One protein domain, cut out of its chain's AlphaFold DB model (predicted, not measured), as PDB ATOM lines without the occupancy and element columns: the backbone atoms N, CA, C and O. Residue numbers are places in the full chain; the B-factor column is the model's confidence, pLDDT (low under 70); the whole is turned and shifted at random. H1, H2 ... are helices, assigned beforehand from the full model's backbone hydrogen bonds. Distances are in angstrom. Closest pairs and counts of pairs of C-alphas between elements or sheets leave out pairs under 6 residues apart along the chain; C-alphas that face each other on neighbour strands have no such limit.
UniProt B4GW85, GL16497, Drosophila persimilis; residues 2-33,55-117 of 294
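Overview. This is residues 2 to 33 and 55 to 117 of the 294 residues of the protein "GL16497" of Drosophila persimilis (UniProt B4GW85). Two long helices, H3 and H4, fold into a hairpin core; H1 crosses H4 steeply, H2 lies across its last part, and H5 folds back from its end. The printed part has 95 residues with five named helices, H1 to H5 in order, and no named strand: all helix, compact, radius of gyration of the C-alphas 13.6 A, spans 42 by 29 by 28 A.

Along the chain. Find C-alpha 4 at (-13.734, 0.816, 49.632); there H1, residues 4 to 17, begins. Next come H2, residues 22 to 28, H3, residues 65 to 84, 28.3 A long, and H4, residues 88 to 104, 24.9 A. H5, residues 106 to 116, ends at C-alpha (11.652, 6.203, 47.050).

Arrangement. Start at the hub, H4. H3 and H4 are a helical hairpin, opposite ways at a shallow tilt of 26 degrees; closest C-alphas Ala 77 and Leu 91, 6.5 A. H1 touches H4 with residues 11 to 17 alone, closest C-alphas Asn 15 and Pro 93, 5.8 A. H2 has 0 of 3 O i to N i+4 pairs within hydrogen-bond range, but 3 of 4 O i to N i+3.

Size, cuts and confidence. Residues 34 to 54 are not printed; C-alphas 33 and 55 are 12.9 A apart.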
ATOM      1  N   ALA A   2      -9.438   1.625  55.507       55.25
ATOM      2  CA  ALA A   2     -10.105   2.646  54.700       55.25
ATOM      3  C   ALA A   2     -11.288   1.987  53.986       55.25
ATOM      4  O   ALA A   2     -11.144   0.869  53.490       55.25
ATOM      5  N   THR A   3     -12.458   2.617  53.990       77.12
ATOM      6  CA  THR A   3     -13.633   2.052  53.314       77.12
ATOM      7  C   THR A   3     -13.369   1.944  51.804       77.12
ATOM      8  O   THR A   3     -12.679   2.793  51.243       77.12
ATOM      9  N   ASP A   4     -13.917   0.946  51.099       78.62
ATOM     10  CA  ASP A   4     -13.734   0.816  49.632       78.62
ATOM     11  C   ASP A   4     -14.105   2.106  48.876       78.62
ATOM     12  O   ASP A   4     -13.515   2.464  47.854       78.62
ATOM     13  N   LYS A   5     -15.047   2.867  49.446       84.75
ATOM     14  CA  LYS A   5     -15.433   4.201  48.987       84.75
ATOM     15  C   LYS A   5     -14.294   5.215  49.100       84.75
ATOM     16  O   LYS A   5     -14.069   5.952  48.147       84.75
ATOM     17  N   GLU A   6     -13.550   5.246  50.207       85.19
ATOM     18  CA  GLU A   6     -12.366   6.108  50.350       85.19
ATOM     19  C   GLU A   6     -11.312   5.787  49.291       85.19
ATOM     20  O   GLU A   6     -10.777   6.696  48.656       85.19
ATOM     21  N   ARG A   7     -11.053   4.498  49.038       82.69
ATOM     22  CA  ARG A   7     -10.093   4.071  48.012       82.69
ATOM     23  C   ARG A   7     -10.527   4.503  46.610       82.69
ATOM     24  O   ARG A   7      -9.705   4.981  45.822       82.69
ATOM     25  N   SER A   8     -11.819   4.383  46.315       87.69
ATOM     26  CA  SER A   8     -12.409   4.869  45.070       87.69
ATOM     27  C   SER A   8     -12.267   6.387  44.930       87.69
ATOM     28  O   SER A   8     -11.776   6.858  43.905       87.69
ATOM     29  N   VAL A   9     -12.594   7.167  45.966       91.38
ATOM     30  CA  VAL A   9     -12.442   8.634  45.947       91.38
ATOM     31  C   VAL A   9     -10.989   9.038  45.690       91.38
ATOM     32  O   VAL A   9     -10.739   9.903  44.850       91.38
ATOM     33  N   ILE A  10     -10.025   8.386  46.348       90.56
ATOM     34  CA  ILE A  10      -8.595   8.654  46.136       90.56
ATOM     35  C   ILE A  10      -8.205   8.363  44.682       90.56
ATOM     36  O   ILE A  10      -7.559   9.193  44.049       90.56
ATOM     37  N   THR A  11      -8.648   7.234  44.129       91.31
ATOM     38  CA  THR A  11      -8.347   6.834  42.745       91.31
ATOM     39  C   THR A  11      -8.885   7.854  41.736       91.31
ATOM     40  O   THR A  11      -8.140   8.335  40.882       91.31
ATOM     41  N   HIS A  12     -10.150   8.263  41.869       92.75
ATOM     42  CA  HIS A  12     -10.747   9.289  41.005       92.75
ATOM     43  C   HIS A  12     -10.055  10.648  41.159       92.75
ATOM     44  O   HIS A  12      -9.841  11.348  40.171       92.75
ATOM     45  N   THR A  13      -9.648  11.004  42.381       93.69
ATOM     46  CA  THR A  13      -8.892  12.237  42.640       93.69
ATOM     47  C   THR A  13      -7.541  12.208  41.932       93.69
ATOM     48  O   THR A  13      -7.193  13.171  41.256       93.69
ATOM     49  N   ILE A  14      -6.798  11.101  42.016       93.88
ATOM     50  CA  ILE A  14      -5.516  10.935  41.313       93.88
ATOM     51  C   ILE A  14      -5.712  11.063  39.800       93.88
ATOM     52  O   ILE A  14      -4.965  11.793  39.153       93.88
ATOM     53  N   ASN A  15      -6.747  10.428  39.245       93.25
ATOM     54  CA  ASN A  15      -7.084  10.537  37.824       93.25
ATOM     55  C   ASN A  15      -7.455  11.965  37.406       93.25
ATOM     56  O   ASN A  15      -7.199  12.352  36.272       93.25
ATOM     57  N   LEU A  16      -8.039  12.768  38.296       94.38
ATOM     58  CA  LEU A  16      -8.286  14.183  38.022       94.38
ATOM     59  C   LEU A  16      -6.984  14.994  38.048       94.38
ATOM     60  O   LEU A  16      -6.768  15.832  37.172       94.38
ATOM     61  N   LEU A  17      -6.099  14.724  39.016       94.00
ATOM     62  CA  LEU A  17      -4.812  15.411  39.158       94.00
ATOM     63  C   LEU A  17      -3.919  15.243  37.918       94.00
ATOM     64  O   LEU A  17      -3.151  16.152  37.602       94.00
ATOM     65  N   THR A  18      -4.025  14.138  37.169       93.38
ATOM     66  CA  THR A  18      -3.247  13.958  35.927       93.38
ATOM     67  C   THR A  18      -3.548  15.033  34.880       93.38
ATOM     68  O   THR A  18      -2.642  15.395  34.127       93.38
ATOM     69  N   ASN A  19      -4.754  15.608  34.874       93.25
ATOM     70  CA  ASN A  19      -5.180  16.638  33.922       93.25
ATOM     71  C   ASN A  19      -4.809  18.066  34.355       93.25
ATOM     72  O   ASN A  19      -4.956  19.008  33.581       93.25
ATOM     73  N   ILE A  20      -4.311  18.245  35.582       92.31
ATOM     74  CA  ILE A  20      -3.950  19.560  36.117       92.31
ATOM     75  C   ILE A  20      -2.577  20.006  35.579       92.31
ATOM     76  O   ILE A  20      -1.676  19.192  35.333       92.31
ATOM     77  N   SER A  21      -2.421  21.321  35.389       90.25
ATOM     78  CA  SER A  21      -1.159  21.945  34.974       90.25
ATOM     79  C   SER A  21      -0.077  21.844  36.057       90.25
ATOM     80  O   SER A  21      -0.380  21.877  37.249       90.25
ATOM     81  N   ASN A  22       1.194  21.748  35.655       85.19
ATOM     82  CA  ASN A  22       2.311  21.529  36.588       85.19
ATOM     83  C   ASN A  22       2.448  22.650  37.636       85.19
ATOM     84  O   ASN A  22       2.766  22.375  38.788       85.19
ATOM     85  N   SER A  23       2.146  23.903  37.285       86.69
ATOM     86  CA  SER A  23       2.257  25.041  38.212       86.69
ATOM     87  C   SER A  23       1.342  24.918  39.436       86.69
ATOM     88  O   SER A  23       1.703  25.376  40.518       86.69
ATOM     89  N   CYS A  24       0.194  24.249  39.306       90.19
ATOM     90  CA  CYS A  24      -0.764  24.079  40.400       90.19
ATOM     91  C   CYS A  24      -0.323  23.040  41.445       90.19
ATOM     92  O   CYS A  24      -0.873  23.012  42.542       90.19
ATOM     93  N   PHE A  25       0.654  22.179  41.142       89.12
ATOM     94  CA  PHE A  25       1.071  21.109  42.060       89.12
ATOM     95  C   PHE A  25       1.779  21.628  43.314       89.12
ATOM     96  O   PHE A  25       1.809  20.929  44.325       89.12
ATOM     97  N   ILE A  26       2.295  22.859  43.281       86.81
ATOM     98  CA  ILE A  26       2.915  23.516  44.440       86.81
ATOM     99  C   ILE A  26       1.904  23.631  45.597       86.81
ATOM    100  O   ILE A  26       2.282  23.439  46.756       86.81
ATOM    101  N   GLU A  27       0.619  23.831  45.282       88.06
ATOM    102  CA  GLU A  27      -0.483  23.960  46.250       88.06
ATOM    103  C   GLU A  27      -0.779  22.664  47.022       88.06
ATOM    104  O   GLU A  27      -1.393  22.698  48.088       88.06
ATOM    105  N   LEU A  28      -0.295  21.509  46.546       87.06
ATOM    106  CA  LEU A  28      -0.404  20.250  47.292       87.06
ATOM    107  C   LEU A  28       0.455  20.250  48.568       87.06
ATOM    108  O   LEU A  28       0.249  19.405  49.444       87.06
ATOM    109  N   THR A  29       1.408  21.183  48.687       85.69
ATOM    110  CA  THR A  29       2.230  21.372  49.887       85.69
ATOM    111  C   THR A  29       2.061  22.771  50.465       85.69
ATOM    112  O   THR A  29       2.555  23.764  49.935       85.69
ATOM    113  N   ILE A  30       1.405  22.850  51.621       84.38
ATOM    114  CA  ILE A  30       1.144  24.120  52.304       84.38
ATOM    115  C   ILE A  30       2.294  24.419  53.270       84.38
ATOM    116  O   ILE A  30       2.755  23.531  53.992       84.38
ATOM    117  N   LYS A  31       2.763  25.671  53.312       81.50
ATOM    118  CA  LYS A  31       3.771  26.113  54.291       81.50
ATOM    119  C   LYS A  31       3.216  25.958  55.716       81.50
ATOM    120  O   LYS A  31       2.155  26.492  56.025       81.50
ATOM    121  N   CYS A  32       3.924  25.233  56.584       77.31
ATOM    122  CA  CYS A  32       3.570  25.088  57.996       77.31
ATOM    123  C   CYS A  32       3.945  26.395  58.728       77.31
ATOM    124  O   CYS A  32       5.126  26.719  58.830       77.31
ATOM    125  N   SER A  33       2.967  27.136  59.263       62.09
ATOM    126  CA  SER A  33       3.164  28.440  59.932       62.09
ATOM    127  C   SER A  33       3.962  28.383  61.247       62.09
ATOM    128  O   SER A  33       4.336  29.425  61.765       62.09
ATOM    129  N   CYS A  55      -0.661  18.134  63.746       48.53
ATOM    130  CA  CYS A  55      -0.672  16.688  63.513       48.53
ATOM    131  C   CYS A  55      -0.046  16.356  62.138       48.53
ATOM    132  O   CYS A  55      -0.417  15.391  61.477       48.53
ATOM    133  N   ALA A  56       0.809  17.245  61.635       58.97
ATOM    134  CA  ALA A  56       1.204  17.331  60.252       58.97
ATOM    135  C   ALA A  56       2.593  16.734  60.101       58.97
ATOM    136  O   ALA A  56       3.543  17.170  60.750       58.97
ATOM    137  N   LEU A  57       2.701  15.770  59.191       70.88
ATOM    138  CA  LEU A  57       3.964  15.427  58.562       70.88
ATOM    139  C   LEU A  57       4.488  16.703  57.878       70.88
ATOM    140  O   LEU A  57       4.074  17.029  56.764       70.88
ATOM    141  N   CYS A  58       5.311  17.480  58.584       81.94
ATOM    142  CA  CYS A  58       5.997  18.637  58.023       81.94
ATOM    143  C   CYS A  58       7.422  18.213  57.630       81.94
ATOM    144  O   CYS A  58       8.150  17.629  58.429       81.94
ATOM    145  N   PHE A  59       7.822  18.544  56.408       82.81
ATOM    146  CA  PHE A  59       9.153  18.334  55.856       82.81
ATOM    147  C   PHE A  59       9.648  19.659  55.272       82.81
ATOM    148  O   PHE A  59       8.907  20.323  54.551       82.81
ATOM    149  N   GLU A  60      10.849  20.103  55.655       83.25
ATOM    150  CA  GLU A  60      11.384  21.436  55.318       83.25
ATOM    151  C   GLU A  60      10.355  22.583  55.460       83.25
ATOM    152  O   GLU A  60      10.181  23.419  54.572       83.25
ATOM    153  N   LYS A  61       9.640  22.625  56.595       83.19
ATOM    154  CA  LYS A  61       8.591  23.624  56.894       83.19
ATOM    155  C   LYS A  61       7.362  23.582  55.966       83.19
ATOM    156  O   LYS A  61       6.578  24.530  55.960       83.19
ATOM    157  N   ARG A  62       7.142  22.506  55.207       85.69
ATOM    158  CA  ARG A  62       5.928  22.286  54.401       85.69
ATOM    159  C   ARG A  62       5.187  21.033  54.833       85.69
ATOM    160  O   ARG A  62       5.810  20.034  55.165       85.69
ATOM    161  N   ASN A  63       3.862  21.063  54.788       88.19
ATOM    162  CA  ASN A  63       3.034  19.889  55.027       88.19
ATOM    163  C   ASN A  63       3.099  18.964  53.804       88.19
ATOM    164  O   ASN A  63       2.696  19.360  52.712       88.19
ATOM    165  N   VAL A  64       3.592  17.742  53.999       88.44
ATOM    166  CA  VAL A  64       3.761  16.729  52.944       88.44
ATOM    167  C   VAL A  64       2.747  15.587  53.038       88.44
ATOM    168  O   VAL A  64       2.881  14.586  52.342       88.44
ATOM    169  N   ARG A  65       1.678  15.727  53.837       89.94
ATOM    170  CA  ARG A  65       0.658  14.676  54.017       89.94
ATOM    171  C   ARG A  65       0.058  14.195  52.694       89.94
ATOM    172  O   ARG A  65      -0.204  13.005  52.549       89.94
ATOM    173  N   CYS A  66      -0.149  15.100  51.735       90.31
ATOM    174  CA  CYS A  66      -0.637  14.741  50.402       90.31
ATOM    175  C   CYS A  66       0.318  13.761  49.697       90.31
ATOM    176  O   CYS A  66      -0.123  12.724  49.203       90.31
ATOM    177  N   LEU A  67       1.628  14.030  49.734       91.81
ATOM    178  CA  LEU A  67       2.646  13.153  49.151       91.81
ATOM    179  C   LEU A  67       2.670  11.783  49.829       91.81
ATOM    180  O   LEU A  67       2.730  10.768  49.145       91.81
ATOM    181  N   THR A  68       2.551  11.738  51.156       91.69
ATOM    182  CA  THR A  68       2.483  10.474  51.902       91.69
ATOM    183  C   THR A  68       1.260   9.643  51.505       91.69
ATOM    184  O   THR A  68       1.365   8.430  51.354       91.69
ATOM    185  N   VAL A  69       0.100  10.274  51.286       92.19
ATOM    186  CA  VAL A  69      -1.106   9.578  50.804       92.19
ATOM    187  C   VAL A  69      -0.897   9.028  49.390       92.19
ATOM    188  O   VAL A  69      -1.247   7.875  49.145       92.19
ATOM    189  N   LEU A  70      -0.282   9.799  48.485       93.62
ATOM    190  CA  LEU A  70       0.049   9.335  47.130       93.62
ATOM    191  C   LEU A  70       1.033   8.155  47.149       93.62
ATOM    192  O   LEU A  70       0.833   7.179  46.430       93.62
ATOM    193  N   LEU A  71       2.063   8.208  47.998       94.06
ATOM    194  CA  LEU A  71       3.027   7.117  48.164       94.06
ATOM    195  C   LEU A  71       2.375   5.860  48.749       94.06
ATOM    196  O   LEU A  71       2.631   4.756  48.273       94.06
ATOM    197  N   ASN A  72       1.498   6.008  49.743       92.75
ATOM    198  CA  ASN A  72       0.752   4.884  50.307       92.75
ATOM    199  C   ASN A  72      -0.195   4.261  49.278       92.75
ATOM    200  O   ASN A  72      -0.291   3.037  49.207       92.75
ATOM    201  N   TYR A  73      -0.848   5.084  48.454       92.88
ATOM    202  CA  TYR A  73      -1.650   4.601  47.335       92.88
ATOM    203  C   TYR A  73      -0.795   3.816  46.335       92.88
ATOM    204  O   TYR A  73      -1.178   2.716  45.951       92.88
ATOM    205  N   LEU A  74       0.389   4.328  45.969       93.38
ATOM    206  CA  LEU A  74       1.322   3.619  45.092       93.38
ATOM    207  C   LEU A  74       1.727   2.260  45.685       93.38
ATOM    208  O   LEU A  74       1.648   1.257  44.985       93.38
ATOM    209  N   ARG A  75       2.095   2.196  46.973       92.69
ATOM    210  CA  ARG A  75       2.439   0.931  47.653       92.69
ATOM    211  C   ARG A  75       1.282  -0.075  47.610       92.69
ATOM    212  O   ARG A  75       1.504  -1.246  47.325       92.69
ATOM    213  N   GLN A  76       0.051   0.379  47.845       89.94
ATOM    214  CA  GLN A  76      -1.140  -0.476  47.767       89.94
ATOM    215  C   GLN A  76      -1.433  -0.944  46.338       89.94
ATOM    216  O   GLN A  76      -1.783  -2.103  46.137       89.94
ATOM    217  N   ALA A  77      -1.288  -0.062  45.347       89.56
ATOM    218  CA  ALA A  77      -1.486  -0.400  43.941       89.56
ATOM    219  C   ALA A  77      -0.442  -1.417  43.447       89.56
ATOM    220  O   ALA A  77      -0.788  -2.328  42.702       89.56
ATOM    221  N   LEU A  78       0.809  -1.303  43.904       90.62
ATOM    222  CA  LEU A  78       1.866  -2.280  43.628       90.62
ATOM    223  C   LEU A  78       1.553  -3.643  44.254       90.62
ATOM    224  O   LEU A  78       1.581  -4.649  43.553       90.62
ATOM    225  N   ALA A  79       1.168  -3.671  45.533       87.31
ATOM    226  CA  ALA A  79       0.798  -4.912  46.212       87.31
ATOM    227  C   ALA A  79      -0.393  -5.616  45.535       87.31
ATOM    228  O   ALA A  79      -0.402  -6.839  45.406       87.31
ATOM    229  N   GLN A  80      -1.383  -4.852  45.062       84.88
ATOM    230  CA  GLN A  80      -2.516  -5.414  44.325       84.88
ATOM    231  C   GLN A  80      -2.097  -5.965  42.956       84.88
ATOM    232  O   GLN A  80      -2.544  -7.043  42.574       84.88
ATOM    233  N   GLN A  81      -1.202  -5.271  42.248       84.50
ATOM    234  CA  GLN A  81      -0.679  -5.743  40.966       84.50
ATOM    235  C   GLN A  81       0.049  -7.086  41.105       84.50
ATOM    236  O   GLN A  81      -0.109  -7.949  40.241       84.50
ATOM    237  N   GLU A  82       0.815  -7.277  42.181       81.50
ATOM    238  CA  GLU A  82       1.504  -8.543  42.457       81.50
ATOM    239  C   GLU A  82       0.545  -9.668  42.861       81.50
ATOM    240  O   GLU A  82       0.742 -10.809  42.448       81.50
ATOM    241  N   ALA A  83      -0.501  -9.360  43.633       78.75
ATOM    242  CA  ALA A  83      -1.450 -10.357  44.130       78.75
ATOM    243  C   ALA A  83      -2.470 -10.819  43.075       78.75
ATOM    244  O   ALA A  83      -2.806 -11.999  43.018       78.75
ATOM    245  N   GLU A  84      -2.981  -9.898  42.256       70.69
ATOM    246  CA  GLU A  84      -4.124 -10.149  41.364       70.69
ATOM    247  C   GLU A  84      -3.723 -10.252  39.884       70.69
ATOM    248  O   GLU A  84      -4.593 -10.435  39.035       70.69
ATOM    249  N   ALA A  85      -2.429 -10.102  39.553       65.69
ATOM    250  CA  ALA A  85      -1.944  -9.941  38.173       65.69
ATOM    251  C   ALA A  85      -2.780  -8.910  37.378       65.69
ATOM    252  O   ALA A  85      -3.027  -9.057  36.179       65.69
ATOM    253  N   SER A  86      -3.258  -7.879  38.082       64.31
ATOM    254  CA  SER A  86      -4.189  -6.885  37.561       64.31
ATOM    255  C   SER A  86      -3.525  -5.968  36.531       64.31
ATOM    256  O   SER A  86      -2.300  -5.828  36.487       64.31
ATOM    257  N   SER A  87      -4.341  -5.277  35.733       66.62
ATOM    258  CA  SER A  87      -3.868  -4.298  34.753       66.62
ATOM    259  C   SER A  87      -3.029  -3.187  35.412       66.62
ATOM    260  O   SER A  87      -3.298  -2.728  36.523       66.62
ATOM    261  N   HIS A  88      -2.008  -2.694  34.700       74.81
ATOM    262  CA  HIS A  88      -1.158  -1.571  35.135       74.81
ATOM    263  C   HIS A  88      -1.873  -0.200  35.104       74.81
ATOM    264  O   HIS A  88      -1.244   0.854  35.249       74.81
ATOM    265  N   GLU A  89      -3.190  -0.197  34.905       80.50
ATOM    266  CA  GLU A  89      -4.018   0.995  34.719       80.50
ATOM    267  C   GLU A  89      -4.047   1.878  35.967       80.50
ATOM    268  O   GLU A  89      -4.040   3.100  35.848       80.50
ATOM    269  N   LEU A  90      -3.989   1.283  37.162       85.00
ATOM    270  CA  LEU A  90      -3.983   2.027  38.428       85.00
ATOM    271  C   LEU A  90      -2.636   2.711  38.721       85.00
ATOM    272  O   LEU A  90      -2.582   3.688  39.467       85.00
ATOM    273  N   LEU A  91      -1.540   2.216  38.135       91.00
ATOM    274  CA  LEU A  91      -0.181   2.697  38.412       91.00
ATOM    275  C   LEU A  91       0.183   3.931  37.581       91.00
ATOM    276  O   LEU A  91       0.857   4.839  38.069       91.00
ATOM    277  N   SER A  92      -0.272   3.989  36.329       92.25
ATOM    278  CA  SER A  92       0.109   5.064  35.402       92.25
ATOM    279  C   SER A  92      -0.325   6.464  35.885       92.25
ATOM    280  O   SER A  92       0.508   7.379  35.873       92.25
ATOM    281  N   PRO A  93      -1.563   6.667  36.386       94.12
ATOM    282  CA  PRO A  93      -2.002   7.963  36.898       94.12
ATOM    283  C   PRO A  93      -1.195   8.434  38.110       94.12
ATOM    284  O   PRO A  93      -0.729   9.573  38.133       94.12
ATOM    285  N   VAL A  94      -0.965   7.559  39.097       94.75
ATOM    286  CA  VAL A  94      -0.214   7.931  40.308       94.75
ATOM    287  C   VAL A  94       1.245   8.258  39.989       94.75
ATOM    288  O   VAL A  94       1.761   9.256  40.489       94.75
ATOM    289  N   LEU A  95       1.898   7.496  39.106       95.19
ATOM    290  CA  LEU A  95       3.266   7.796  38.676       95.19
ATOM    291  C   LEU A  95       3.341   9.133  37.934       95.19
ATOM    292  O   LEU A  95       4.231   9.931  38.213       95.19
ATOM    293  N   THR A  96       2.368   9.426  37.069       95.12
ATOM    294  CA  THR A  96       2.279  10.716  36.365       95.12
ATOM    295  C   THR A  96       2.183  11.883  37.351       95.12
ATOM    296  O   THR A  96       2.918  12.864  37.234       95.12
ATOM    297  N   VAL A  97       1.310  11.774  38.357       95.56
ATOM    298  CA  VAL A  97       1.156  12.782  39.420       95.56
ATOM    299  C   VAL A  97       2.466  12.949  40.198       95.56
ATOM    300  O   VAL A  97       2.898  14.079  40.413       95.56
ATOM    301  N   LEU A  98       3.149  11.860  40.564       95.56
ATOM    302  CA  LEU A  98       4.431  11.916  41.281       95.56
ATOM    303  C   LEU A  98       5.554  12.564  40.456       95.56
ATOM    304  O   LEU A  98       6.340  13.343  41.004       95.56
ATOM    305  N   VAL A  99       5.617  12.303  39.145       95.06
ATOM    306  CA  VAL A  99       6.553  12.975  38.226       95.06
ATOM    307  C   VAL A  99       6.285  14.480  38.212       95.06
ATOM    308  O   VAL A  99       7.209  15.276  38.396       95.06
ATOM    309  N   LYS A 100       5.015  14.882  38.058       94.25
ATOM    310  CA  LYS A 100       4.612  16.295  38.081       94.25
ATOM    311  C   LYS A 100       4.963  16.962  39.413       94.25
ATOM    312  O   LYS A 100       5.603  18.013  39.403       94.25
ATOM    313  N   CYS A 101       4.655  16.329  40.547       93.25
ATOM    314  CA  CYS A 101       5.054  16.794  41.881       93.25
ATOM    315  C   CYS A 101       6.571  17.025  41.981       93.25
ATOM    316  O   CYS A 101       7.015  18.077  42.436       93.25
ATOM    317  N   SER A 102       7.370  16.058  41.519       93.06
ATOM    318  CA  SER A 102       8.838  16.088  41.613       93.06
ATOM    319  C   SER A 102       9.480  17.187  40.756       93.06
ATOM    320  O   SER A 102      10.547  17.710  41.097       93.06
ATOM    321  N   ARG A 103       8.846  17.555  39.639       91.62
ATOM    322  CA  ARG A 103       9.293  18.671  38.791       91.62
ATOM    323  C   ARG A 103       8.873  20.035  39.320       91.62
ATOM    324  O   ARG A 103       9.598  20.999  39.121       91.62
ATOM    325  N   SER A 104       7.723  20.106  39.982       90.38
ATOM    326  CA  SER A 104       7.093  21.383  40.332       90.38
ATOM    327  C   SER A 104       7.751  22.077  41.522       90.38
ATOM    328  O   SER A 104       7.884  23.297  41.514       90.38
ATOM    329  N   ASP A 105       8.187  21.329  42.541       89.31
ATOM    330  CA  ASP A 105       8.791  21.917  43.741       89.31
ATOM    331  C   ASP A 105       9.974  21.090  44.270       89.31
ATOM    332  O   ASP A 105       9.957  19.855  44.311       89.31
ATOM    333  N   ARG A 106      11.033  21.791  44.702       89.69
ATOM    334  CA  ARG A 106      12.262  21.160  45.210       89.69
ATOM    335  C   ARG A 106      12.038  20.350  46.489       89.69
ATOM    336  O   ARG A 106      12.694  19.328  46.659       89.69
ATOM    337  N   VAL A 107      11.134  20.792  47.368       89.56
ATOM    338  CA  VAL A 107      10.850  20.143  48.655       89.56
ATOM    339  C   VAL A 107      10.073  18.859  48.408       89.56
ATOM    340  O   VAL A 107      10.404  17.825  48.981       89.56
ATOM    341  N   MET A 108       9.099  18.901  47.489       91.62
ATOM    342  CA  MET A 108       8.371  17.706  47.050       91.62
ATOM    343  C   MET A 108       9.334  16.663  46.477       91.62
ATOM    344  O   MET A 108       9.290  15.503  46.880       91.62
ATOM    345  N   ARG A 109      10.255  17.077  45.597       92.94
ATOM    346  CA  ARG A 109      11.282  16.186  45.038       92.94
ATOM    347  C   ARG A 109      12.200  15.600  46.106       92.94
ATOM    348  O   ARG A 109      12.470  14.406  46.062       92.94
ATOM    349  N   HIS A 110      12.686  16.416  47.042       91.25
ATOM    350  CA  HIS A 110      13.595  15.955  48.094       91.25
ATOM    351  C   HIS A 110      12.897  14.959  49.037       91.25
ATOM    352  O   HIS A 110      13.452  13.900  49.315       91.25
ATOM    353  N   TYR A 111      11.638  15.218  49.416       92.06
ATOM    354  CA  TYR A 111      10.826  14.275  50.194       92.06
ATOM    355  C   TYR A 111      10.607  12.951  49.446       92.06
ATOM    356  O   TYR A 111      10.885  11.878  49.973       92.06
ATOM    357  N   LEU A 112      10.173  13.017  48.180       94.19
ATOM    358  CA  LEU A 112       9.956  11.824  47.356       94.19
ATOM    359  C   LEU A 112      11.252  11.036  47.130       94.19
ATOM    360  O   LEU A 112      11.224   9.809  47.118       94.19
ATOM    361  N   ARG A 113      12.394  11.720  46.993       93.06
ATOM    362  CA  ARG A 113      13.711  11.085  46.889       93.06
ATOM    363  C   ARG A 113      14.046  10.310  48.159       93.06
ATOM    364  O   ARG A 113      14.495   9.180  48.036       93.06
ATOM    365  N   GLN A 114      13.814  10.870  49.346       91.12
ATOM    366  CA  GLN A 114      14.082  10.170  50.608       91.12
ATOM    367  C   GLN A 114      13.213   8.915  50.782       91.12
ATOM    368  O   GLN A 114      13.706   7.897  51.257       91.12
ATOM    369  N   GLU A 115      11.950   8.975  50.357       92.25
ATOM    370  CA  GLU A 115      10.997   7.863  50.481       92.25
ATOM    371  C   GLU A 115      11.187   6.767  49.419       92.25
ATOM    372  O   GLU A 115      10.999   5.584  49.703       92.25
ATOM    373  N   ILE A 116      11.526   7.141  48.179       93.31
ATOM    374  CA  ILE A 116      11.652   6.203  47.050       93.31
ATOM    375  C   ILE A 116      13.092   5.704  46.895       93.31
ATOM    376  O   ILE A 116      13.298   4.523  46.628       93.31
ATOM    377  N   LEU A 117      14.081   6.589  47.036       92.00
ATOM    378  CA  LEU A 117      15.511   6.330  46.838       92.00
ATOM    379  C   LEU A 117      16.308   6.657  48.115       92.00
ATOM    380  O   LEU A 117      17.164   7.553  48.096       92.00
TER     381      LEU A 117